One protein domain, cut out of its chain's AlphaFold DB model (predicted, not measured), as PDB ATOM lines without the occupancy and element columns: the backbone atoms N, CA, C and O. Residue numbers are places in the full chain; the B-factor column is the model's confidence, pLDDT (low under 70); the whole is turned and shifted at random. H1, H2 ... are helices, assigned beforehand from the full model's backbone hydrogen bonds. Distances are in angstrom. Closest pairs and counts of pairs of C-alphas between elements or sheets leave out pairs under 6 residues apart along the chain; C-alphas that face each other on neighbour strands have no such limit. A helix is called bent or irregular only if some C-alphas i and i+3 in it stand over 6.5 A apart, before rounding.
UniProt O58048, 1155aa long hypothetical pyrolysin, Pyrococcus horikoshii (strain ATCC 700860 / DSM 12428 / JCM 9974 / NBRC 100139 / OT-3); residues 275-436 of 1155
ATOM      1  N   LEU A 275     296.617 -41.181  27.883       81.69
ATOM      2  CA  LEU A 275     296.080 -40.894  26.556       81.69
ATOM      3  C   LEU A 275     295.846 -42.179  25.743       81.69
ATOM      4  O   LEU A 275     296.748 -43.002  25.589       81.69
ATOM      5  N   ASN A 276     294.633 -42.348  25.199       77.12
ATOM      6  CA  ASN A 276     294.168 -43.564  24.506       77.12
ATOM      7  C   ASN A 276     294.237 -44.876  25.317       77.12
ATOM      8  O   ASN A 276     293.907 -45.933  24.775       77.12
ATOM      9  N   ARG A 277     294.629 -44.826  26.596       79.00
ATOM     10  CA  ARG A 277     294.789 -45.986  27.485       79.00
ATOM     11  C   ARG A 277     294.254 -45.717  28.894       79.00
ATOM     12  O   ARG A 277     294.972 -45.902  29.878       79.00
ATOM     13  N   PRO A 278     292.989 -45.293  29.042       73.88
ATOM     14  CA  PRO A 278     292.434 -45.071  30.373       73.88
ATOM     15  C   PRO A 278     292.473 -46.352  31.253       73.88
ATOM     16  O   PRO A 278     292.363 -46.265  32.473       73.88
ATOM     17  N   GLU A 279     292.616 -47.548  30.655       76.19
ATOM     18  CA  GLU A 279     292.732 -48.846  31.341       76.19
ATOM     19  C   GLU A 279     293.952 -48.932  32.244       76.19
ATOM     20  O   GLU A 279     293.869 -49.501  33.335       76.19
ATOM     21  N   ASP A 280     295.050 -48.303  31.840       77.88
ATOM     22  CA  ASP A 280     296.286 -48.288  32.610       77.88
ATOM     23  C   ASP A 280     296.102 -47.507  33.918       77.88
ATOM     24  O   ASP A 280     296.580 -47.935  34.972       77.88
ATOM     25  N   PHE A 281     295.299 -46.438  33.891       71.44
ATOM     26  CA  PHE A 281     294.945 -45.679  35.091       71.44
ATOM     27  C   PHE A 281     294.143 -46.519  36.086       71.44
ATOM     28  O   PHE A 281     294.436 -46.549  37.282       71.44
ATOM     29  N   ILE A 282     293.136 -47.243  35.593       70.94
ATOM     30  CA  ILE A 282     292.299 -48.100  36.435       70.94
ATOM     31  C   ILE A 282     293.099 -49.275  36.995       70.94
ATOM     32  O   ILE A 282     292.900 -49.631  38.153       70.94
ATOM     33  N   ASN A 283     294.043 -49.837  36.238       73.81
ATOM     34  CA  ASN A 283     294.959 -50.861  36.746       73.81
ATOM     35  C   ASN A 283     295.848 -50.324  37.882       73.81
ATOM     36  O   ASN A 283     296.002 -50.995  38.905       73.81
ATOM     37  N   TRP A 284     296.383 -49.106  37.736       69.81
ATOM     38  CA  TRP A 284     297.147 -48.423  38.785       69.81
ATOM     39  C   TRP A 284     296.308 -48.190  40.053       69.81
ATOM     40  O   TRP A 284     296.777 -48.432  41.163       69.81
ATOM     41  N   LEU A 285     295.040 -47.806  39.916       64.62
ATOM     42  CA  LEU A 285     294.133 -47.610  41.054       64.62
ATOM     43  C   LEU A 285     293.671 -48.921  41.684       64.62
ATOM     44  O   LEU A 285     293.600 -49.020  42.908       64.62
ATOM     45  N   ASN A 286     293.398 -49.940  40.868       68.81
ATOM     46  CA  ASN A 286     293.032 -51.270  41.341       68.81
ATOM     47  C   ASN A 286     294.128 -51.843  42.249       68.81
ATOM     48  O   ASN A 286     293.815 -52.462  43.260       68.81
ATOM     49  N   PHE A 287     295.404 -51.561  41.955       69.88
ATOM     50  CA  PHE A 287     296.503 -51.880  42.865       69.88
ATOM     51  C   PHE A 287     296.307 -51.244  44.251       69.88
ATOM     52  O   PHE A 287     296.381 -51.960  45.245       69.88
ATOM     53  N   TYR A 288     296.005 -49.945  44.351       61.97
ATOM     54  CA  TYR A 288     295.789 -49.289  45.651       61.97
ATOM     55  C   TYR A 288     294.557 -49.809  46.387       61.97
ATOM     56  O   TYR A 288     294.618 -49.990  47.600       61.97
ATOM     57  N   VAL A 289     293.477 -50.095  45.660       64.81
ATOM     58  CA  VAL A 289     292.251 -50.686  46.210       64.81
ATOM     59  C   VAL A 289     292.505 -52.099  46.763       64.81
ATOM     60  O   VAL A 289     292.079 -52.442  47.867       64.81
ATOM     61  N   GLU A 290     293.252 -52.934  46.035       68.12
ATOM     62  CA  GLU A 290     293.663 -54.259  46.515       68.12
ATOM     63  C   GLU A 290     294.609 -54.157  47.723       68.12
ATOM     64  O   GLU A 290     294.490 -54.924  48.685       68.12
ATOM     65  N   TYR A 291     295.526 -53.188  47.703       65.25
ATOM     66  CA  TYR A 291     296.495 -52.949  48.769       65.25
ATOM     67  C   TYR A 291     295.827 -52.424  50.046       65.25
ATOM     68  O   TYR A 291     296.178 -52.836  51.153       65.25
ATOM     69  N   SER A 292     294.815 -51.568  49.916       59.56
ATOM     70  CA  SER A 292     294.068 -51.052  51.058       59.56
ATOM     71  C   SER A 292     293.182 -52.120  51.687       59.56
ATOM     72  O   SER A 292     293.138 -52.222  52.912       59.56
ATOM     73  N   LYS A 293     292.574 -53.003  50.882       63.91
ATOM     74  CA  LYS A 293     291.890 -54.203  51.383       63.91
ATOM     75  C   LYS A 293     292.837 -55.124  52.156       63.91
ATOM     76  O   LYS A 293     292.483 -55.638  53.212       63.91
ATOM     77  N   TYR A 294     294.057 -55.318  51.662       66.81
ATOM     78  CA  TYR A 294     295.059 -56.106  52.375       66.81
ATOM     79  C   TYR A 294     295.373 -55.523  53.765       66.81
ATOM     80  O   TYR A 294     295.404 -56.258  54.753       66.81
ATOM     81  N   TYR A 295     295.560 -54.206  53.872       58.66
ATOM     82  CA  TYR A 295     295.821 -53.561  55.162       58.66
ATOM     83  C   TYR A 295     294.597 -53.452  56.062       58.66
ATOM     84  O   TYR A 295     294.732 -53.533  57.286       58.66
ATOM     85  N   SER A 296     293.414 -53.315  55.467       60.66
ATOM     86  CA  SER A 296     292.160 -53.329  56.197       60.66
ATOM     87  C   SER A 296     291.987 -54.671  56.921       60.66
ATOM     88  O   SER A 296     291.804 -54.718  58.140       60.66
ATOM     89  N   ASP A 297     292.197 -55.777  56.208       64.56
ATOM     90  CA  ASP A 297     292.146 -57.123  56.773       64.56
ATOM     91  C   ASP A 297     293.243 -57.361  57.837       64.56
ATOM     92  O   ASP A 297     293.020 -58.088  58.811       64.56
ATOM     93  N   LEU A 298     294.419 -56.733  57.691       60.94
ATOM     94  CA  LEU A 298     295.567 -56.903  58.591       60.94
ATOM     95  C   LEU A 298     295.394 -56.191  59.947       60.94
ATOM     96  O   LEU A 298     295.747 -56.759  60.983       60.94
ATOM     97  N   TYR A 299     294.859 -54.963  59.964       56.75
ATOM     98  CA  TYR A 299     294.916 -54.081  61.142       56.75
ATOM     99  C   TYR A 299     293.575 -53.851  61.857       56.75
ATOM    100  O   TYR A 299     293.571 -53.581  63.065       56.75
ATOM    101  N   TRP A 300     292.428 -54.030  61.190       58.06
ATOM    102  CA  TRP A 300     291.104 -53.782  61.796       58.06
ATOM    103  C   TRP A 300     290.659 -54.834  62.827       58.06
ATOM    104  O   TRP A 300     289.593 -54.711  63.436       58.06
ATOM    105  N   THR A 301     291.488 -55.849  63.074       52.81
ATOM    106  CA  THR A 301     291.304 -56.829  64.156       52.81
ATOM    107  C   THR A 301     291.834 -56.343  65.515       52.81
ATOM    108  O   THR A 301     291.610 -57.012  66.524       52.81
ATOM    109  N   SER A 302     292.482 -55.169  65.571       53.19
ATOM    110  CA  SER A 302     292.924 -54.514  66.809       53.19
ATOM    111  C   SER A 302     291.881 -53.493  67.305       53.19
ATOM    112  O   SER A 302     291.394 -52.640  66.561       53.19
ATOM    113  N   ASP A 303     291.443 -53.631  68.560       56.12
ATOM    114  CA  ASP A 303     290.231 -52.986  69.083       56.12
ATOM    115  C   ASP A 303     290.398 -51.472  69.334       56.12
ATOM    116  O   ASP A 303     290.758 -51.037  70.425       56.12
ATOM    117  N   GLY A 304     290.071 -50.665  68.320       61.16
ATOM    118  CA  GLY A 304     289.879 -49.214  68.446       61.16
ATOM    119  C   GLY A 304     289.333 -48.551  67.180       61.16
ATOM    120  O   GLY A 304     288.340 -47.828  67.235       61.16
ATOM    121  N   TYR A 305     289.918 -48.864  66.023       64.62
ATOM    122  CA  TYR A 305     289.633 -48.153  64.769       64.62
ATOM    123  C   TYR A 305     288.482 -48.741  63.938       64.62
ATOM    124  O   TYR A 305     287.885 -48.039  63.131       64.62
ATOM    125  N   LYS A 306     288.079 -49.997  64.179       66.12
ATOM    126  CA  LYS A 306     286.954 -50.643  63.464       66.12
ATOM    127  C   LYS A 306     285.593 -49.959  63.666       66.12
ATOM    128  O   LYS A 306     284.657 -50.227  62.920       66.12
ATOM    129  N   TYR A 307     285.478 -49.121  64.699       75.81
ATOM    130  CA  TYR A 307     284.275 -48.346  65.019       75.81
ATOM    131  C   TYR A 307     284.373 -46.879  64.588       75.81
ATOM    132  O   TYR A 307     283.431 -46.127  64.829       75.81
ATOM    133  N   TRP A 308     285.494 -46.451  63.997       82.25
ATOM    134  CA  TRP A 308     285.595 -45.101  63.452       82.25
ATOM    135  C   TRP A 308     284.624 -44.960  62.290       82.25
ATOM    136  O   TRP A 308     284.535 -45.843  61.432       82.25
ATOM    137  N   THR A 309     283.892 -43.854  62.287       89.19
ATOM    138  CA  THR A 309     283.090 -43.444  61.141       89.19
ATOM    139  C   THR A 309     283.970 -42.711  60.133       89.19
ATOM    140  O   THR A 309     285.032 -42.194  60.490       89.19
ATOM    141  N   VAL A 310     283.529 -42.645  58.878       86.50
ATOM    142  CA  VAL A 310     284.174 -41.819  57.842       86.50
ATOM    143  C   VAL A 310     284.303 -40.364  58.306       86.50
ATOM    144  O   VAL A 310     285.372 -39.777  58.184       86.50
ATOM    145  N   GLU A 311     283.252 -39.810  58.914       88.88
ATOM    146  CA  GLU A 311     283.261 -38.471  59.517       88.88
ATOM    147  C   GLU A 311     284.352 -38.329  60.587       88.88
ATOM    148  O   GLU A 311     285.166 -37.413  60.519       88.88
ATOM    149  N   GLY A 312     284.436 -39.284  61.520       84.81
ATOM    150  CA  GLY A 312     285.430 -39.251  62.594       84.81
ATOM    151  C   GLY A 312     286.871 -39.334  62.087       84.81
ATOM    152  O   GLY A 312     287.756 -38.699  62.659       84.81
ATOM    153  N   LEU A 313     287.111 -40.074  61.001       82.00
ATOM    154  CA  LEU A 313     288.415 -40.108  60.342       82.00
ATOM    155  C   LEU A 313     288.759 -38.756  59.701       82.00
ATOM    156  O   LEU A 313     289.846 -38.228  59.934       82.00
ATOM    157  N   LEU A 314     287.848 -38.196  58.905       83.62
ATOM    158  CA  LEU A 314     288.088 -36.940  58.192       83.62
ATOM    159  C   LEU A 314     288.285 -35.760  59.156       83.62
ATOM    160  O   LEU A 314     289.177 -34.940  58.937       83.62
ATOM    161  N   ASP A 315     287.528 -35.707  60.253       83.31
ATOM    162  CA  ASP A 315     287.682 -34.687  61.299       83.31
ATOM    163  C   ASP A 315     289.030 -34.806  62.027       83.31
ATOM    164  O   ASP A 315     289.685 -33.796  62.315       83.31
ATOM    165  N   TRP A 316     289.475 -36.039  62.297       78.19
ATOM    166  CA  TRP A 316     290.788 -36.294  62.889       78.19
ATOM    167  C   TRP A 316     291.922 -35.828  61.967       78.19
ATOM    168  O   TRP A 316     292.824 -35.126  62.426       78.19
ATOM    169  N   VAL A 317     291.851 -36.143  60.666       74.88
ATOM    170  CA  VAL A 317     292.833 -35.683  59.667       74.88
ATOM    171  C   VAL A 317     292.836 -34.159  59.562       74.88
ATOM    172  O   VAL A 317     293.908 -33.556  59.576       74.88
ATOM    173  N   SER A 318     291.655 -33.531  59.507       76.19
ATOM    174  CA  SER A 318     291.514 -32.070  59.474       76.19
ATOM    175  C   SER A 318     292.242 -31.406  60.644       76.19
ATOM    176  O   SER A 318     293.031 -30.476  60.462       76.19
ATOM    177  N   SER A 319     292.027 -31.945  61.846       73.62
ATOM    178  CA  SER A 319     292.622 -31.433  63.081       73.62
ATOM    179  C   SER A 319     294.142 -31.631  63.097       73.62
ATOM    180  O   SER A 319     294.882 -30.674  63.315       73.62
ATOM    181  N   ALA A 320     294.619 -32.841  62.785       67.94
ATOM    182  CA  ALA A 320     296.045 -33.167  62.786       67.94
ATOM    183  C   ALA A 320     296.846 -32.365  61.744       67.94
ATOM    184  O   ALA A 320     297.979 -31.955  62.005       67.94
ATOM    185  N   TYR A 321     296.268 -32.128  60.564       67.12
ATOM    186  CA  TYR A 321     296.935 -31.403  59.483       67.12
ATOM    187  C   TYR A 321     297.042 -29.900  59.777       67.12
ATOM    188  O   TYR A 321     298.108 -29.312  59.582       67.12
ATOM    189  N   ASN A 322     295.974 -29.297  60.311       66.62
ATOM    190  CA  ASN A 322     295.972 -27.892  60.719       66.62
ATOM    191  C   ASN A 322     296.970 -27.626  61.864       66.62
ATOM    192  O   ASN A 322     297.707 -26.646  61.821       66.62
ATOM    193  N   GLU A 323     297.052 -28.531  62.847       64.25
ATOM    194  CA  GLU A 323     298.007 -28.429  63.963       64.25
ATOM    195  C   GLU A 323     299.478 -28.552  63.532       64.25
ATOM    196  O   GLU A 323     300.351 -27.981  64.183       64.25
ATOM    197  N   THR A 324     299.765 -29.295  62.457       55.94
ATOM    198  CA  THR A 324     301.147 -29.614  62.047       55.94
ATOM    199  C   THR A 324     301.704 -28.654  60.994       55.94
ATOM    200  O   THR A 324     302.898 -28.372  61.015       55.94
ATOM    201  N   PHE A 325     300.871 -28.165  60.066       57.53
ATOM    202  CA  PHE A 325     301.332 -27.418  58.885       57.53
ATOM    203  C   PHE A 325     300.730 -26.009  58.741       57.53
ATOM    204  O   PHE A 325     300.985 -25.366  57.724       57.53
ATOM    205  N   GLU A 326     299.899 -25.554  59.689       62.22
ATOM    206  CA  GLU A 326     299.200 -24.252  59.649       62.22
ATOM    207  C   GLU A 326     298.438 -23.991  58.326       62.22
ATOM    208  O   GLU A 326     298.324 -22.861  57.845       62.22
ATOM    209  N   ARG A 327     297.910 -25.051  57.697       61.88
ATOM    210  CA  ARG A 327     297.131 -24.984  56.450       61.88
ATOM    211  C   ARG A 327     295.737 -25.559  56.651       61.88
ATOM    212  O   ARG A 327     295.592 -26.607  57.270       61.88
ATOM    213  N   ASP A 328     294.738 -24.920  56.044       69.50
ATOM    214  CA  ASP A 328     293.342 -25.364  56.068       69.50
ATOM    215  C   ASP A 328     293.059 -26.421  54.970       69.50
ATOM    216  O   ASP A 328     293.100 -26.084  53.780       69.50
ATOM    217  N   PRO A 329     292.774 -27.698  55.320       71.44
ATOM    218  CA  PRO A 329     292.434 -28.739  54.350       71.44
ATOM    219  C   PRO A 329     290.931 -28.788  53.998       71.44
ATOM    220  O   PRO A 329     290.526 -29.669  53.236       71.44
ATOM    221  N   SER A 330     290.100 -27.884  54.538       76.06
ATOM    222  CA  SER A 330     288.628 -27.948  54.504       76.06
ATOM    223  C   SER A 330     288.036 -28.207  53.118       76.06
ATOM    224  O   SER A 330     287.231 -29.122  52.958       76.06
ATOM    225  N   ILE A 331     288.472 -27.467  52.096       72.81
ATOM    226  CA  ILE A 331     287.944 -27.576  50.727       72.81
ATOM    227  C   ILE A 331     288.126 -28.972  50.120       72.81
ATOM    228  O   ILE A 331     287.270 -29.462  49.386       72.81
ATOM    229  N   TYR A 332     289.224 -29.642  50.458       73.81
ATOM    230  CA  TYR A 332     289.529 -30.957  49.918       73.81
ATOM    231  C   TYR A 332     288.848 -32.075  50.722       73.81
ATOM    232  O   TYR A 332     288.481 -33.107  50.162       73.81
ATOM    233  N   ILE A 333     288.632 -31.852  52.022       79.50
ATOM    234  CA  ILE A 333     287.796 -32.720  52.856       79.50
ATOM    235  C   ILE A 333     286.346 -32.679  52.380       79.50
ATOM    236  O   ILE A 333     285.723 -33.732  52.263       79.50
ATOM    237  N   GLU A 334     285.822 -31.500  52.046       84.06
ATOM    238  CA  GLU A 334     284.482 -31.372  51.467       84.06
ATOM    239  C   GLU A 334     284.378 -32.062  50.103       84.06
ATOM    240  O   GLU A 334     283.411 -32.784  49.869       84.06
ATOM    241  N   LEU A 335     285.405 -31.963  49.251       80.12
ATOM    242  CA  LEU A 335     285.458 -32.733  48.007       80.12
ATOM    243  C   LEU A 335     285.409 -34.252  48.264       80.12
ATOM    244  O   LEU A 335     284.639 -34.955  47.615       80.12
ATOM    245  N   MET A 336     286.197 -34.774  49.213       83.38
ATOM    246  CA  MET A 336     286.165 -36.205  49.547       83.38
ATOM    247  C   MET A 336     284.802 -36.635  50.088       83.38
ATOM    248  O   MET A 336     284.308 -37.692  49.705       83.38
ATOM    249  N   LYS A 337     284.172 -35.826  50.950       87.69
ATOM    250  CA  LYS A 337     282.810 -36.095  51.433       87.69
ATOM    251  C   LYS A 337     281.829 -36.161  50.268       87.69
ATOM    252  O   LYS A 337     281.039 -37.099  50.208       87.69
ATOM    253  N   GLU A 338     281.895 -35.199  49.350       87.00
ATOM    254  CA  GLU A 338     281.026 -35.161  48.177       87.00
ATOM    255  C   GLU A 338     281.198 -36.417  47.318       87.00
ATOM    256  O   GLU A 338     280.205 -37.082  47.029       87.00
ATOM    257  N   VAL A 339     282.437 -36.786  46.974       86.62
ATOM    258  CA  VAL A 339     282.733 -37.972  46.157       86.62
ATOM    259  C   VAL A 339     282.276 -39.250  46.863       86.62
ATOM    260  O   VAL A 339     281.530 -40.048  46.300       86.62
ATOM    261  N   LEU A 340     282.656 -39.456  48.124       87.69
ATOM    262  CA  LEU A 340     282.292 -40.668  48.864       87.69
ATOM    263  C   LEU A 340     280.767 -40.842  48.959       87.69
ATOM    264  O   LEU A 340     280.256 -41.946  48.750       87.69
ATOM    265  N   VAL A 341     280.038 -39.755  49.225       90.62
ATOM    266  CA  VAL A 341     278.578 -39.782  49.383       90.62
ATOM    267  C   VAL A 341     277.860 -39.914  48.044       90.62
ATOM    268  O   VAL A 341     277.026 -40.807  47.884       90.62
ATOM    269  N   ASN A 342     278.165 -39.037  47.090       87.38
ATOM    270  CA  ASN A 342     277.400 -38.922  45.851       87.38
ATOM    271  C   ASN A 342     277.807 -39.972  44.813       87.38
ATOM    272  O   ASN A 342     276.952 -40.424  44.054       87.38
ATOM    273  N   ASP A 343     279.078 -40.381  44.791       85.00
ATOM    274  CA  ASP A 343     279.629 -41.236  43.735       85.00
ATOM    275  C   ASP A 343     279.861 -42.684  44.153       85.00
ATOM    276  O   ASP A 343     279.833 -43.562  43.289       85.00
ATOM    277  N   PHE A 344     280.051 -42.937  45.453       87.38
ATOM    278  CA  PHE A 344     280.338 -44.271  46.004       87.38
ATOM    279  C   PHE A 344     279.298 -44.763  47.022       87.38
ATOM    280  O   PHE A 344     279.435 -45.858  47.572       87.38
ATOM    281  N   GLY A 345     278.239 -43.985  47.279       88.56
ATOM    282  CA  GLY A 345     277.126 -44.380  48.151       88.56
ATOM    283  C   GLY A 345     277.510 -44.580  49.626       88.56
ATOM    284  O   GLY A 345     276.794 -45.258  50.380       88.56
ATOM    285  N   VAL A 346     278.645 -44.020  50.046       91.50
ATOM    286  CA  VAL A 346     279.149 -44.071  51.420       91.50
ATOM    287  C   VAL A 346     278.409 -43.036  52.267       91.50
ATOM    288  O   VAL A 346     278.279 -41.877  51.897       91.50
ATOM    289  N   SER A 347     277.921 -43.428  53.439       92.81
ATOM    290  CA  SER A 347     277.415 -42.489  54.441       92.81
ATOM    291  C   SER A 347     278.575 -42.013  55.311       92.81
ATOM    292  O   SER A 347     279.399 -42.821  55.727       92.81
ATOM    293  N   LEU A 348     278.609 -40.732  55.689       91.50
ATOM    294  CA  LEU A 348     279.634 -40.216  56.612       91.50
ATOM    295  C   LEU A 348     279.604 -40.910  57.990       91.50
ATOM    296  O   LEU A 348     280.602 -40.942  58.706       91.50
ATOM    297  N   THR A 349     278.470 -41.528  58.335       91.88
ATOM    298  CA  THR A 349     278.290 -42.327  59.559       91.88
ATOM    299  C   THR A 349     278.614 -43.812  59.381       91.88
ATOM    300  O   THR A 349     278.583 -44.554  60.364       91.88
ATOM    301  N   ASP A 350     278.933 -44.265  58.163       90.62
ATOM    302  CA  ASP A 350     279.408 -45.630  57.946       90.62
ATOM    303  C   ASP A 350     280.728 -45.829  58.690       90.62
ATOM    304  O   ASP A 350     281.609 -44.965  58.684       90.62
ATOM    305  N   THR A 351     280.885 -46.995  59.314       87.12
ATOM    306  CA  THR A 351     282.192 -47.411  59.827       87.12
ATOM    307  C   THR A 351     283.158 -47.615  58.665       87.12
ATOM    308  O   THR A 351     282.732 -48.112  57.621       87.12
ATOM    309  N   ILE A 352     284.450 -47.348  58.857       81.81
ATOM    310  CA  ILE A 352     285.478 -47.510  57.813       81.81
ATOM    311  C   ILE A 352     285.376 -48.842  57.028       81.81
ATOM    312  O   ILE A 352     285.390 -48.783  55.800       81.81
ATOM    313  N   PRO A 353     285.179 -50.028  57.648       80.12
ATOM    314  CA  PRO A 353     285.035 -51.276  56.888       80.12
ATOM    315  C   PRO A 353     283.831 -51.296  55.932       80.12
ATOM    316  O   PRO A 353     283.931 -51.808  54.822       80.12
ATOM    317  N   VAL A 354     282.703 -50.706  56.347       84.88
ATOM    318  CA  VAL A 354     281.485 -50.593  55.526       84.88
ATOM    319  C   VAL A 354     281.702 -49.607  54.379       84.88
ATOM    320  O   VAL A 354     281.255 -49.862  53.264       84.88
ATOM    321  N   ALA A 355     282.414 -48.504  54.631       86.12
ATOM    322  CA  ALA A 355     282.783 -47.551  53.591       86.12
ATOM    323  C   ALA A 355     283.672 -48.203  52.517       86.12
ATOM    324  O   ALA A 355     283.344 -48.119  51.338       86.12
ATOM    325  N   VAL A 356     284.722 -48.932  52.915       81.12
ATOM    326  CA  VAL A 356     285.626 -49.647  51.990       81.12
ATOM    327  C   VAL A 356     284.882 -50.712  51.171       81.12
ATOM    328  O   VAL A 356     285.119 -50.853  49.974       81.12
ATOM    329  N   GLU A 357     283.942 -51.450  51.772       83.00
ATOM    330  CA  GLU A 357     283.121 -52.425  51.037       83.00
ATOM    331  C   GLU A 357     282.271 -51.757  49.943       83.00
ATOM    332  O   GLU A 357     282.234 -52.238  48.807       83.00
ATOM    333  N   LYS A 358     281.633 -50.623  50.260       88.44
ATOM    334  CA  LYS A 358     280.828 -49.843  49.306       88.44
ATOM    335  C   LYS A 358     281.667 -49.212  48.198       88.44
ATOM    336  O   LYS A 358     281.257 -49.254  47.036       88.44
ATOM    337  N   ILE A 359     282.840 -48.677  48.544       84.75
ATOM    338  CA  ILE A 359     283.810 -48.133  47.586       84.75
ATOM    339  C   ILE A 359     284.209 -49.223  46.593       84.75
ATOM    340  O   ILE A 359     284.060 -49.028  45.390       84.75
ATOM    341  N   ASN A 360     284.616 -50.395  47.086       80.19
ATOM    342  CA  ASN A 360     285.016 -51.522  46.245       80.19
ATOM    343  C   ASN A 360     283.889 -51.970  45.313       80.19
ATOM    344  O   ASN A 360     284.111 -52.127  44.115       80.19
ATOM    345  N   ALA A 361     282.675 -52.154  45.840       83.25
ATOM    346  CA  ALA A 361     281.529 -52.574  45.036       83.25
ATOM    347  C   ALA A 361     281.236 -51.583  43.896       83.25
ATOM    348  O   ALA A 361     281.054 -51.995  42.749       83.25
ATOM    349  N   THR A 362     281.256 -50.285  44.203       86.38
ATOM    350  CA  THR A 362     280.921 -49.231  43.239       86.38
ATOM    351  C   THR A 362     282.058 -48.966  42.248       86.38
ATOM    352  O   THR A 362     281.795 -48.726  41.073       86.38
ATOM    353  N   PHE A 363     283.323 -49.066  42.672       83.56
ATOM    354  CA  PHE A 363     284.495 -48.857  41.816       83.56
ATOM    355  C   PHE A 363     284.509 -49.814  40.617       83.56
ATOM    356  O   PHE A 363     284.618 -49.371  39.471       83.56
ATOM    357  N   TYR A 364     284.337 -51.121  40.856       80.06
ATOM    358  CA  TYR A 364     284.343 -52.104  39.768       80.06
ATOM    359  C   TYR A 364     283.140 -51.946  38.835       80.06
ATOM    360  O   TYR A 364     283.281 -52.131  37.630       80.06
ATOM    361  N   GLU A 365     281.961 -51.611  39.358       84.56
ATOM    362  CA  GLU A 365     280.779 -51.369  38.525       84.56
ATOM    363  C   GLU A 365     280.954 -50.125  37.646       84.56
ATOM    364  O   GLU A 365     280.694 -50.181  36.446       84.56
ATOM    365  N   ARG A 366     281.440 -49.025  38.230       80.94
ATOM    366  CA  ARG A 366     281.530 -47.720  37.571       80.94
ATOM    367  C   ARG A 366     282.684 -47.618  36.582       80.94
ATOM    368  O   ARG A 366     282.468 -47.080  35.500       80.94
ATOM    369  N   PHE A 367     283.871 -48.111  36.939       77.69
ATOM    370  CA  PHE A 367     285.097 -47.879  36.166       77.69
ATOM    371  C   PHE A 367     285.648 -49.131  35.487       77.69
ATOM    372  O   PHE A 367     286.187 -49.039  34.392       77.69
ATOM    373  N   VAL A 368     285.507 -50.314  36.091       77.81
ATOM    374  CA  VAL A 368     286.094 -51.542  35.519       77.81
ATOM    375  C   VAL A 368     285.143 -52.199  34.519       77.81
ATOM    376  O   VAL A 368     285.540 -52.514  33.401       77.81
ATOM    377  N   ASN A 369     283.871 -52.370  34.886       82.06
ATOM    378  CA  ASN A 369     282.891 -53.142  34.116       82.06
ATOM    379  C   ASN A 369     282.007 -52.290  33.183       82.06
ATOM    380  O   ASN A 369     281.135 -52.833  32.500       82.06
ATOM    381  N   ASN A 370     282.203 -50.969  33.139       84.50
ATOM    382  CA  ASN A 370     281.369 -50.047  32.370       84.50
ATOM    383  C   ASN A 370     281.970 -49.744  30.987       84.50
ATOM    384  O   ASN A 370     282.750 -48.809  30.823       84.50
ATOM    385  N   GLN A 371     281.582 -50.520  29.972       82.50
ATOM    386  CA  GLN A 371     282.092 -50.351  28.604       82.50
ATOM    387  C   GLN A 371     281.795 -48.965  28.008       82.50
ATOM    388  O   GLN A 371     282.630 -48.417  27.299       82.50
ATOM    389  N   THR A 372     280.641 -48.370  28.315       85.44
ATOM    390  CA  THR A 372     280.290 -47.035  27.808       85.44
ATOM    391  C   THR A 372     281.241 -45.973  28.347       85.44
ATOM    392  O   THR A 372     281.673 -45.101  27.601       85.44
ATOM    393  N   TRP A 373     281.617 -46.080  29.626       83.06
ATOM    394  CA  TRP A 373     282.611 -45.191  30.224       83.06
ATOM    395  C   TRP A 373     283.972 -45.329  29.530       83.06
ATOM    396  O   TRP A 373     284.603 -44.322  29.226       83.06
ATOM    397  N   TRP A 374     284.387 -46.560  29.204       79.12
ATOM    398  CA  TRP A 374     285.608 -46.823  28.436       79.12
ATOM    399  C   TRP A 374     285.580 -46.196  27.045       79.12
ATOM    400  O   TRP A 374     286.564 -45.587  26.627       79.12
ATOM    401  N   ASP A 375     284.462 -46.332  26.336       84.06
ATOM    402  CA  ASP A 375     284.299 -45.797  24.985       84.06
ATOM    403  C   ASP A 375     284.303 -44.257  24.996       84.06
ATOM    404  O   ASP A 375     284.950 -43.633  24.151       84.06
ATOM    405  N   GLU A 376     283.649 -43.635  25.981       83.81
ATOM    406  CA  GLU A 376     283.667 -42.182  26.187       83.81
ATOM    407  C   GLU A 376     285.060 -41.682  26.586       83.81
ATOM    408  O   GLU A 376     285.572 -40.755  25.959       83.81
ATOM    409  N   ALA A 377     285.715 -42.323  27.558       79.75
ATOM    410  CA  ALA A 377     287.065 -41.962  27.985       79.75
ATOM    411  C   ALA A 377     288.063 -42.070  26.829       79.75
ATOM    412  O   ALA A 377     288.845 -41.149  26.600       79.75
ATOM    413  N   LYS A 378     287.996 -43.153  26.046       82.88
ATOM    414  CA  LYS A 378     288.826 -43.319  24.848       82.88
ATOM    415  C   LYS A 378     288.526 -42.251  23.812       82.88
ATOM    416  O   LYS A 378     289.465 -41.692  23.265       82.88
ATOM    417  N   PHE A 379     287.261 -41.917  23.563       86.06
ATOM    418  CA  PHE A 379     286.911 -40.838  22.640       86.06
ATOM    419  C   PHE A 379     287.491 -39.487  23.088       86.06
ATOM    420  O   PHE A 379     288.180 -38.836  22.299       86.06
ATOM    421  N   TYR A 380     287.285 -39.100  24.350       83.81
ATOM    422  CA  TYR A 380     287.756 -37.825  24.896       83.81
ATOM    423  C   TYR A 380     289.284 -37.716  24.970       83.81
ATOM    424  O   TYR A 380     289.826 -36.639  24.730       83.81
ATOM    425  N   LEU A 381     289.970 -38.833  25.226       81.38
ATOM    426  CA  LEU A 381     291.431 -38.921  25.255       81.38
ATOM    427  C   LEU A 381     292.045 -39.256  23.881       81.38
ATOM    428  O   LEU A 381     293.264 -39.303  23.761       81.38
ATOM    429  N   SER A 382     291.250 -39.510  22.833       81.19
ATOM    430  CA  SER A 382     291.799 -39.946  21.534       81.19
ATOM    431  C   SER A 382     292.532 -38.865  20.764       81.19
ATOM    432  O   SER A 382     293.492 -39.141  20.035       81.19
ATOM    433  N   ALA A 383     292.092 -37.630  20.962       84.75
ATOM    434  CA  ALA A 383     292.818 -36.439  20.603       84.75
ATOM    435  C   ALA A 383     292.890 -35.572  21.856       84.75
ATOM    436  O   ALA A 383     291.845 -35.226  22.408       84.75
ATOM    437  N   TYR A 384     294.104 -35.251  22.306       86.31
ATOM    438  CA  TYR A 384     294.308 -34.360  23.445       86.31
ATOM    439  C   TYR A 384     293.559 -33.053  23.156       86.31
ATOM    440  O   TYR A 384     293.835 -32.388  22.153       86.31
ATOM    441  N   SER A 385     292.532 -32.778  23.959       83.50
ATOM    442  CA  SER A 385     291.520 -31.750  23.713       83.50
ATOM    443  C   SER A 385     291.031 -31.178  25.033       83.50
ATOM    444  O   SER A 385     290.923 -31.900  26.023       83.50
ATOM    445  N   LEU A 386     290.655 -29.903  25.051       74.88
ATOM    446  CA  LEU A 386     290.313 -29.239  26.314       74.88
ATOM    447  C   LEU A 386     288.999 -29.712  26.902       74.88
ATOM    448  O   LEU A 386     288.887 -29.900  28.108       74.88
ATOM    449  N   LYS A 387     288.018 -30.001  26.045       76.94
ATOM    450  CA  LYS A 387     286.778 -30.631  26.502       76.94
ATOM    451  C   LYS A 387     287.015 -32.041  27.031       76.94
ATOM    452  O   LYS A 387     286.307 -32.450  27.945       76.94
ATOM    453  N   GLY A 388     287.972 -32.781  26.465       75.81
ATOM    454  CA  GLY A 388     288.367 -34.085  26.994       75.81
ATOM    455  C   GLY A 388     288.996 -33.974  28.375       75.81
ATOM    456  O   GLY A 388     288.627 -34.725  29.272       75.81
ATOM    457  N   GLU A 389     289.851 -32.975  28.567       74.94
ATOM    458  CA  GLU A 389     290.467 -32.670  29.853       74.94
ATOM    459  C   GLU A 389     289.459 -32.252  30.919       74.94
ATOM    460  O   GLU A 389     289.391 -32.861  31.987       74.94
ATOM    461  N   GLU A 390     288.605 -31.273  30.618       75.00
ATOM    462  CA  GLU A 390     287.521 -30.866  31.514       75.00
ATOM    463  C   GLU A 390     286.616 -32.045  31.862       75.00
ATOM    464  O   GLU A 390     286.221 -32.206  33.017       75.00
ATOM    465  N   TRP A 391     286.287 -32.888  30.880       79.69
ATOM    466  CA  TRP A 391     285.477 -34.076  31.107       79.69
ATOM    467  C   TRP A 391     286.178 -35.075  32.033       79.69
ATOM    468  O   TRP A 391     285.553 -35.548  32.987       79.69
ATOM    469  N   PHE A 392     287.457 -35.380  31.797       76.56
ATOM    470  CA  PHE A 392     288.204 -36.374  32.572       76.56
ATOM    471  C   PHE A 392     288.460 -35.894  34.004       76.56
ATOM    472  O   PHE A 392     288.265 -36.652  34.957       76.56
ATOM    473  N   VAL A 393     288.818 -34.616  34.167       73.44
ATOM    474  CA  VAL A 393     288.976 -33.974  35.476       73.44
ATOM    475  C   VAL A 393     287.641 -33.949  36.225       73.44
ATOM    476  O   VAL A 393     287.614 -34.320  37.393       73.44
ATOM    477  N   ASN A 394     286.525 -33.597  35.579       72.88
ATOM    478  CA  ASN A 394     285.225 -33.534  36.257       72.88
ATOM    479  C   ASN A 394     284.643 -34.904  36.643       72.88
ATOM    480  O   ASN A 394     283.946 -34.977  37.654       72.88
ATOM    481  N   ASN A 395     284.891 -35.964  35.861       73.75
ATOM    482  CA  ASN A 395     284.178 -37.242  36.022       73.75
ATOM    483  C   ASN A 395     285.017 -38.406  36.565       73.75
ATOM    484  O   ASN A 395     284.453 -39.325  37.153       73.75
ATOM    485  N   ALA A 396     286.327 -38.439  36.316       72.44
ATOM    486  CA  ALA A 396     287.141 -39.630  36.562       72.44
ATOM    487  C   ALA A 396     288.318 -39.345  37.486       72.44
ATOM    488  O   ALA A 396     288.459 -39.971  38.533       72.44
ATOM    489  N   PHE A 397     289.163 -38.388  37.114       74.25
ATOM    490  CA  PHE A 397     290.427 -38.161  37.801       74.25
ATOM    491  C   PHE A 397     290.223 -37.691  39.242       74.25
ATOM    492  O   PHE A 397     290.877 -38.182  40.154       74.25
ATOM    493  N   VAL A 398     289.276 -36.779  39.454       74.69
ATOM    494  CA  VAL A 398     288.971 -36.212  40.774       74.69
ATOM    495  C   VAL A 398     288.334 -37.241  41.698       74.69
ATOM    496  O   VAL A 398     288.739 -37.348  42.855       74.69
ATOM    497  N   ASP A 399     287.400 -38.039  41.182       78.56
ATOM    498  CA  ASP A 399     286.741 -39.105  41.937       78.56
ATOM    499  C   ASP A 399     287.772 -40.129  42.417       78.56
ATOM    500  O   ASP A 399     287.825 -40.492  43.591       78.56
ATOM    501  N   LEU A 400     288.650 -40.544  41.505       75.00
ATOM    502  CA  LEU A 400     289.689 -41.534  41.756       75.00
ATOM    503  C   LEU A 400     290.807 -40.986  42.655       75.00
ATOM    504  O   LEU A 400     291.340 -41.711  43.493       75.00
ATOM    505  N   TYR A 401     291.117 -39.695  42.553       73.12
ATOM    506  CA  TYR A 401     292.062 -39.019  43.437       73.12
ATOM    507  C   TYR A 401     291.530 -38.878  44.868       73.12
ATOM    508  O   TYR A 401     292.266 -39.102  45.835       73.12
ATOM    509  N   ALA A 402     290.254 -38.518  45.021       75.19
ATOM    510  CA  ALA A 402     289.593 -38.453  46.319       75.19
ATOM    511  C   ALA A 402     289.562 -39.837  46.988       75.19
ATOM    512  O   ALA A 402     289.873 -39.944  48.175       75.19
ATOM    513  N   LEU A 403     289.293 -40.897  46.214       75.94
ATOM    514  CA  LEU A 403     289.425 -42.277  46.680       75.94
ATOM    515  C   LEU A 403     290.853 -42.611  47.114       75.94
ATOM    516  O   LEU A 403     291.048 -43.077  48.230       75.94
ATOM    517  N   ALA A 404     291.860 -42.348  46.278       72.25
ATOM    518  CA  ALA A 404     293.251 -42.663  46.601       72.25
ATOM    519  C   ALA A 404     293.725 -41.966  47.888       72.25
ATOM    520  O   ALA A 404     294.405 -42.583  48.705       72.25
ATOM    521  N   ASN A 405     293.323 -40.709  48.113       72.50
ATOM    522  CA  ASN A 405     293.618 -40.000  49.361       72.50
ATOM    523  C   ASN A 405     292.906 -40.624  50.560       72.50
ATOM    524  O   ASN A 405     293.538 -40.801  51.602       72.50
ATOM    525  N   PHE A 406     291.629 -40.989  50.417       76.56
ATOM    526  CA  PHE A 406     290.902 -41.704  51.462       76.56
ATOM    527  C   PHE A 406     291.607 -43.025  51.820       76.56
ATOM    528  O   PHE A 406     291.874 -43.282  52.993       76.56
ATOM    529  N   GLU A 407     292.019 -43.813  50.827       72.44
ATOM    530  CA  GLU A 407     292.727 -45.085  51.025       72.44
ATOM    531  C   GLU A 407     294.149 -44.904  51.604       72.44
ATOM    532  O   GLU A 407     294.572 -45.671  52.472       72.44
ATOM    533  N   TRP A 408     294.894 -43.866  51.202       69.94
ATOM    534  CA  TRP A 408     296.186 -43.524  51.815       69.94
ATOM    535  C   TRP A 408     296.045 -43.140  53.284       69.94
ATOM    536  O   TRP A 408     296.869 -43.553  54.099       69.94
ATOM    537  N   MET A 409     294.994 -42.405  53.653       73.31
ATOM    538  CA  MET A 409     294.714 -42.134  55.063       73.31
ATOM    539  C   MET A 409     294.544 -43.446  55.828       73.31
ATOM    540  O   MET A 409     295.171 -43.617  56.871       73.31
ATOM    541  N   LEU A 410     293.798 -44.411  55.278       68.62
ATOM    542  CA  LEU A 410     293.636 -45.731  55.893       68.62
ATOM    543  C   LEU A 410     294.962 -46.480  56.083       68.62
ATOM    544  O   LEU A 410     295.149 -47.120  57.117       68.62
ATOM    545  N   HIS A 411     295.890 -46.366  55.129       64.38
ATOM    546  CA  HIS A 411     297.210 -46.995  55.213       64.38
ATOM    547  C   HIS A 411     298.070 -46.446  56.367       64.38
ATOM    548  O   HIS A 411     298.730 -47.226  57.050       64.38
ATOM    549  N   TYR A 412     298.048 -45.131  56.617       60.03
ATOM    550  CA  TYR A 412     298.970 -44.479  57.565       60.03
ATOM    551  C   TYR A 412     298.425 -44.280  58.995       60.03
ATOM    552  O   TYR A 412     299.202 -43.960  59.898       60.03
ATOM    553  N   ILE A 413     297.124 -44.490  59.242       59.84
ATOM    554  CA  ILE A 413     296.517 -44.453  60.595       59.84
ATOM    555  C   ILE A 413     297.223 -45.377  61.620       59.84
ATOM    556  O   ILE A 413     297.427 -44.931  62.754       59.84
ATOM    557  N   PRO A 414     297.605 -46.638  61.303       51.00
ATOM    558  CA  PRO A 414     298.029 -47.605  62.324       51.00
ATOM    559  C   PRO A 414     299.458 -47.436  62.864       51.00
ATOM    560  O   PRO A 414     299.757 -47.965  63.933       51.00
ATOM    561  N   GLU A 415     300.360 -46.733  62.171       49.44
ATOM    562  CA  GLU A 415     301.779 -46.704  62.570       49.44
ATOM    563  C   GLU A 415     302.093 -45.684  63.674       49.44
ATOM    564  O   GLU A 415     303.161 -45.751  64.278       49.44
ATOM    565  N   GLY A 416     301.194 -44.745  63.986       47.53
ATOM    566  CA  GLY A 416     301.355 -43.807  65.108       47.53
ATOM    567  C   GLY A 416     302.643 -42.958  65.105       47.53
ATOM    568  O   GLY A 416     302.907 -42.272  66.089       47.53
ATOM    569  N   THR A 417     303.458 -42.989  64.040       45.81
ATOM    570  CA  THR A 417     304.832 -42.445  64.042       45.81
ATOM    571  C   THR A 417     305.172 -41.478  62.907       45.81
ATOM    572  O   THR A 417     306.328 -41.081  62.805       45.81
ATOM    573  N   TYR A 418     304.214 -41.014  62.094       49.88
ATOM    574  CA  TYR A 418     304.575 -40.270  60.873       49.88
ATOM    575  C   TYR A 418     304.034 -38.842  60.716       49.88
ATOM    576  O   TYR A 418     304.510 -38.142  59.821       49.88
ATOM    577  N   VAL A 419     303.184 -38.341  61.625       44.75
ATOM    578  CA  VAL A 419     302.773 -36.915  61.619       44.75
ATOM    579  C   VAL A 419     303.972 -35.990  61.906       44.75
ATOM    580  O   VAL A 419     304.130 -34.963  61.260       44.75
ATOM    581  N   SER A 420     304.905 -36.397  62.775       38.56
ATOM    582  CA  SER A 420     306.096 -35.605  63.138       38.56
ATOM    583  C   SER A 420     307.225 -35.598  62.095       38.56
ATOM    584  O   SER A 420     308.197 -34.866  62.261       38.56
ATOM    585  N   SER A 421     307.130 -36.411  61.035       41.25
ATOM    586  CA  SER A 421     308.185 -36.582  60.015       41.25
ATOM    587  C   SER A 421     307.889 -35.900  58.673       41.25
ATOM    588  O   SER A 421     308.698 -35.994  57.752       41.25
ATOM    589  N   GLY A 422     306.716 -35.272  58.528       41.59
ATOM    590  CA  GLY A 422     306.285 -34.636  57.277       41.59
ATOM    591  C   GLY A 422     305.866 -35.600  56.154       41.59
ATOM    592  O   GLY A 422     305.630 -35.147  55.039       41.59
ATOM    593  N   ARG A 423     305.767 -36.918  56.407       38.94
ATOM    594  CA  ARG A 423     305.444 -37.929  55.374       38.94
ATOM    595  C   ARG A 423     303.960 -38.270  55.211       38.94
ATOM    596  O   ARG A 423     303.608 -38.831  54.179       38.94
ATOM    597  N   ILE A 424     303.083 -37.902  56.152       43.94
ATOM    598  CA  ILE A 424     301.641 -37.819  55.856       43.94
ATOM    599  C   ILE A 424     301.423 -36.486  55.143       43.94
ATOM    600  O   ILE A 424     301.003 -35.494  55.735       43.94
ATOM    601  N   ALA A 425     301.775 -36.445  53.864       47.22
ATOM    602  CA  ALA A 425     301.298 -35.385  53.005       47.22
ATOM    603  C   ALA A 425     299.837 -35.719  52.703       47.22
ATOM    604  O   ALA A 425     299.555 -36.634  51.933       47.22
ATOM    605  N   TYR A 426     298.901 -34.987  53.310       52.41
ATOM    606  CA  TYR A 426     297.631 -34.746  52.639       52.41
ATOM    607  C   TYR A 426     297.997 -34.289  51.230       52.41
ATOM    608  O   TYR A 426     298.592 -33.212  51.077       52.41
ATOM    609  N   VAL A 427     297.766 -35.118  50.210       53.59
ATOM    610  CA  VAL A 427     298.183 -34.731  48.870       53.59
ATOM    611  C   VAL A 427     297.143 -33.730  48.406       53.59
ATOM    612  O   VAL A 427     296.033 -34.048  47.987       53.59
ATOM    613  N   ASN A 428     297.488 -32.463  48.593       59.94
ATOM    614  CA  ASN A 428     296.695 -31.349  48.131       59.94
ATOM    615  C   ASN A 428     296.527 -31.512  46.611       59.94
ATOM    616  O   ASN A 428     297.522 -31.492  45.890       59.94
ATOM    617  N   PHE A 429     295.281 -31.684  46.153       59.59
ATOM    618  CA  PHE A 429     294.963 -31.891  44.738       59.59
ATOM    619  C   PHE A 429     295.521 -30.773  43.868       59.59
ATOM    620  O   PHE A 429     296.075 -31.059  42.816       59.59
ATOM    621  N   ASN A 430     295.486 -29.526  44.349       58.59
ATOM    622  CA  ASN A 430     296.157 -28.428  43.675       58.59
ATOM    623  C   ASN A 430     297.659 -28.704  43.621       58.59
ATOM    624  O   ASN A 430     298.203 -28.716  42.534       58.59
ATOM    625  N   ASN A 431     298.360 -28.963  44.729       56.03
ATOM    626  CA  ASN A 431     299.819 -29.198  44.688       56.03
ATOM    627  C   ASN A 431     300.222 -30.386  43.802       56.03
ATOM    628  O   ASN A 431     301.245 -30.310  43.127       56.03
ATOM    629  N   TYR A 432     299.431 -31.459  43.794       54.72
ATOM    630  CA  TYR A 432     299.612 -32.574  42.873       54.72
ATOM    631  C   TYR A 432     299.381 -32.121  41.429       54.72
ATOM    632  O   TYR A 432     300.243 -32.316  40.592       54.72
ATOM    633  N   TYR A 433     298.297 -31.405  41.146       54.12
ATOM    634  CA  TYR A 433     298.028 -30.811  39.836       54.12
ATOM    635  C   TYR A 433     299.154 -29.860  39.379       54.12
ATOM    636  O   TYR A 433     299.626 -29.962  38.254       54.12
ATOM    637  N   TRP A 434     299.672 -29.006  40.266       48.19
ATOM    638  CA  TRP A 434     300.762 -28.053  40.019       48.19
ATOM    639  C   TRP A 434     302.126 -28.710  39.810       48.19
ATOM    640  O   TRP A 434     302.960 -28.147  39.110       48.19
ATOM    641  N   ALA A 435     302.379 -29.865  40.430       47.50
ATOM    642  CA  ALA A 435     303.622 -30.613  40.242       47.50
ATOM    643  C   ALA A 435     303.684 -31.324  38.877       47.50
ATOM    644  O   ALA A 435     304.760 -31.745  38.464       47.50
ATOM    645  N   TRP A 436     302.539 -31.467  38.203       45.38
ATOM    646  CA  TRP A 436     302.405 -32.115  36.896       45.38
ATOM    647  C   TRP A 436     302.095 -31.115  35.773       45.38
ATOM    648  O   TRP A 436     302.453 -31.356  34.627       45.38
TER     649      TRP A 436
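AT A GLANCE: This is residues 275 to 436 of the 1155 residues of the protein "1155aa long hypothetical pyrolysin" of Pyrococcus horikoshii (strain ATCC 700860 / DSM 12428 / JCM 9974 / NBRC 100139 / OT-3) (UniProt O58048). Three helices, H1, H4 and H6, make an up-and-down bundle, each running against the one before it, their centres in a triangle. H5 lies across one end of the bundle, and H3 crosses H6. The printed part has 162 residues with seven named helices, H1 to H7 along the chain, and no named strand: the class is all helix. It is compact, with a radius of gyration of the C-alphas of 16.4 A, and spans 48 by 33 by 24 A.

HOW THE PARTS SIT: The longest helix, H6, residues 386 to 415, has a kink of 36 degrees near residue 393 and is irregular, with C-alphas 411 and 414 7.2 A apart. Its residues 400 to 414 touch H1, residues 278 to 299, the same way at a shallow tilt of 18 degrees; the closest C-alphas, of Ser 292 and Glu 407, are 6.1 A apart. H4, residues 352 to 368, touches H1 opposite ways at a shallow tilt of 19 degrees, closest at the C-alphas of Ile 282 and Val 368, 7.2 A. H3, residues 330 to 344, touches residues 399 to 406 of H6, about perpendicular at 79 degrees; the closest C-alphas, of Met 336 and Ala 402, are 5.2 A apart. H2, residues 310 to 325, forms a helical hairpin with H3; they only just touch, with 3 pairs of C-alphas within 8 A, the closest those of Leu 314 and Ile 333, 6.8 A. Residues 377 to 381 of H5, residues 371 to 382, touch residues 387 to 392 of H6, closest at the C-alphas of Tyr 380 and Gly 388, 4.3 A. H7, residues 429 to 436, is close to H6 but not clearly touching. Every O i to N i+4 pair is within hydrogen-bond range in H2, H3, H5 and H7; H1 has 17 of 18, H4 12 of 13, H6 21 of 26.

IN THESE COORDINATES: H1 begins at C-alpha 278 (292.434, -45.071, 30.373) and is 32.2 A long; H6 is 41.8 A, H4 22.7 A and H2 22.4 A. H7 ends at C-alpha 436 (302.405, -32.115, 36.896).

THE WHOLE: The printed part has no cut; the C-alphas farthest apart, of Asp 303 and Ala 383, are 51.3 A apart. The link H6 to H7 is long. In the printed part, whose mean pLDDT is 72.2, 60 residues are under 70, among them residues 284 to 306 and residues 410 to 436.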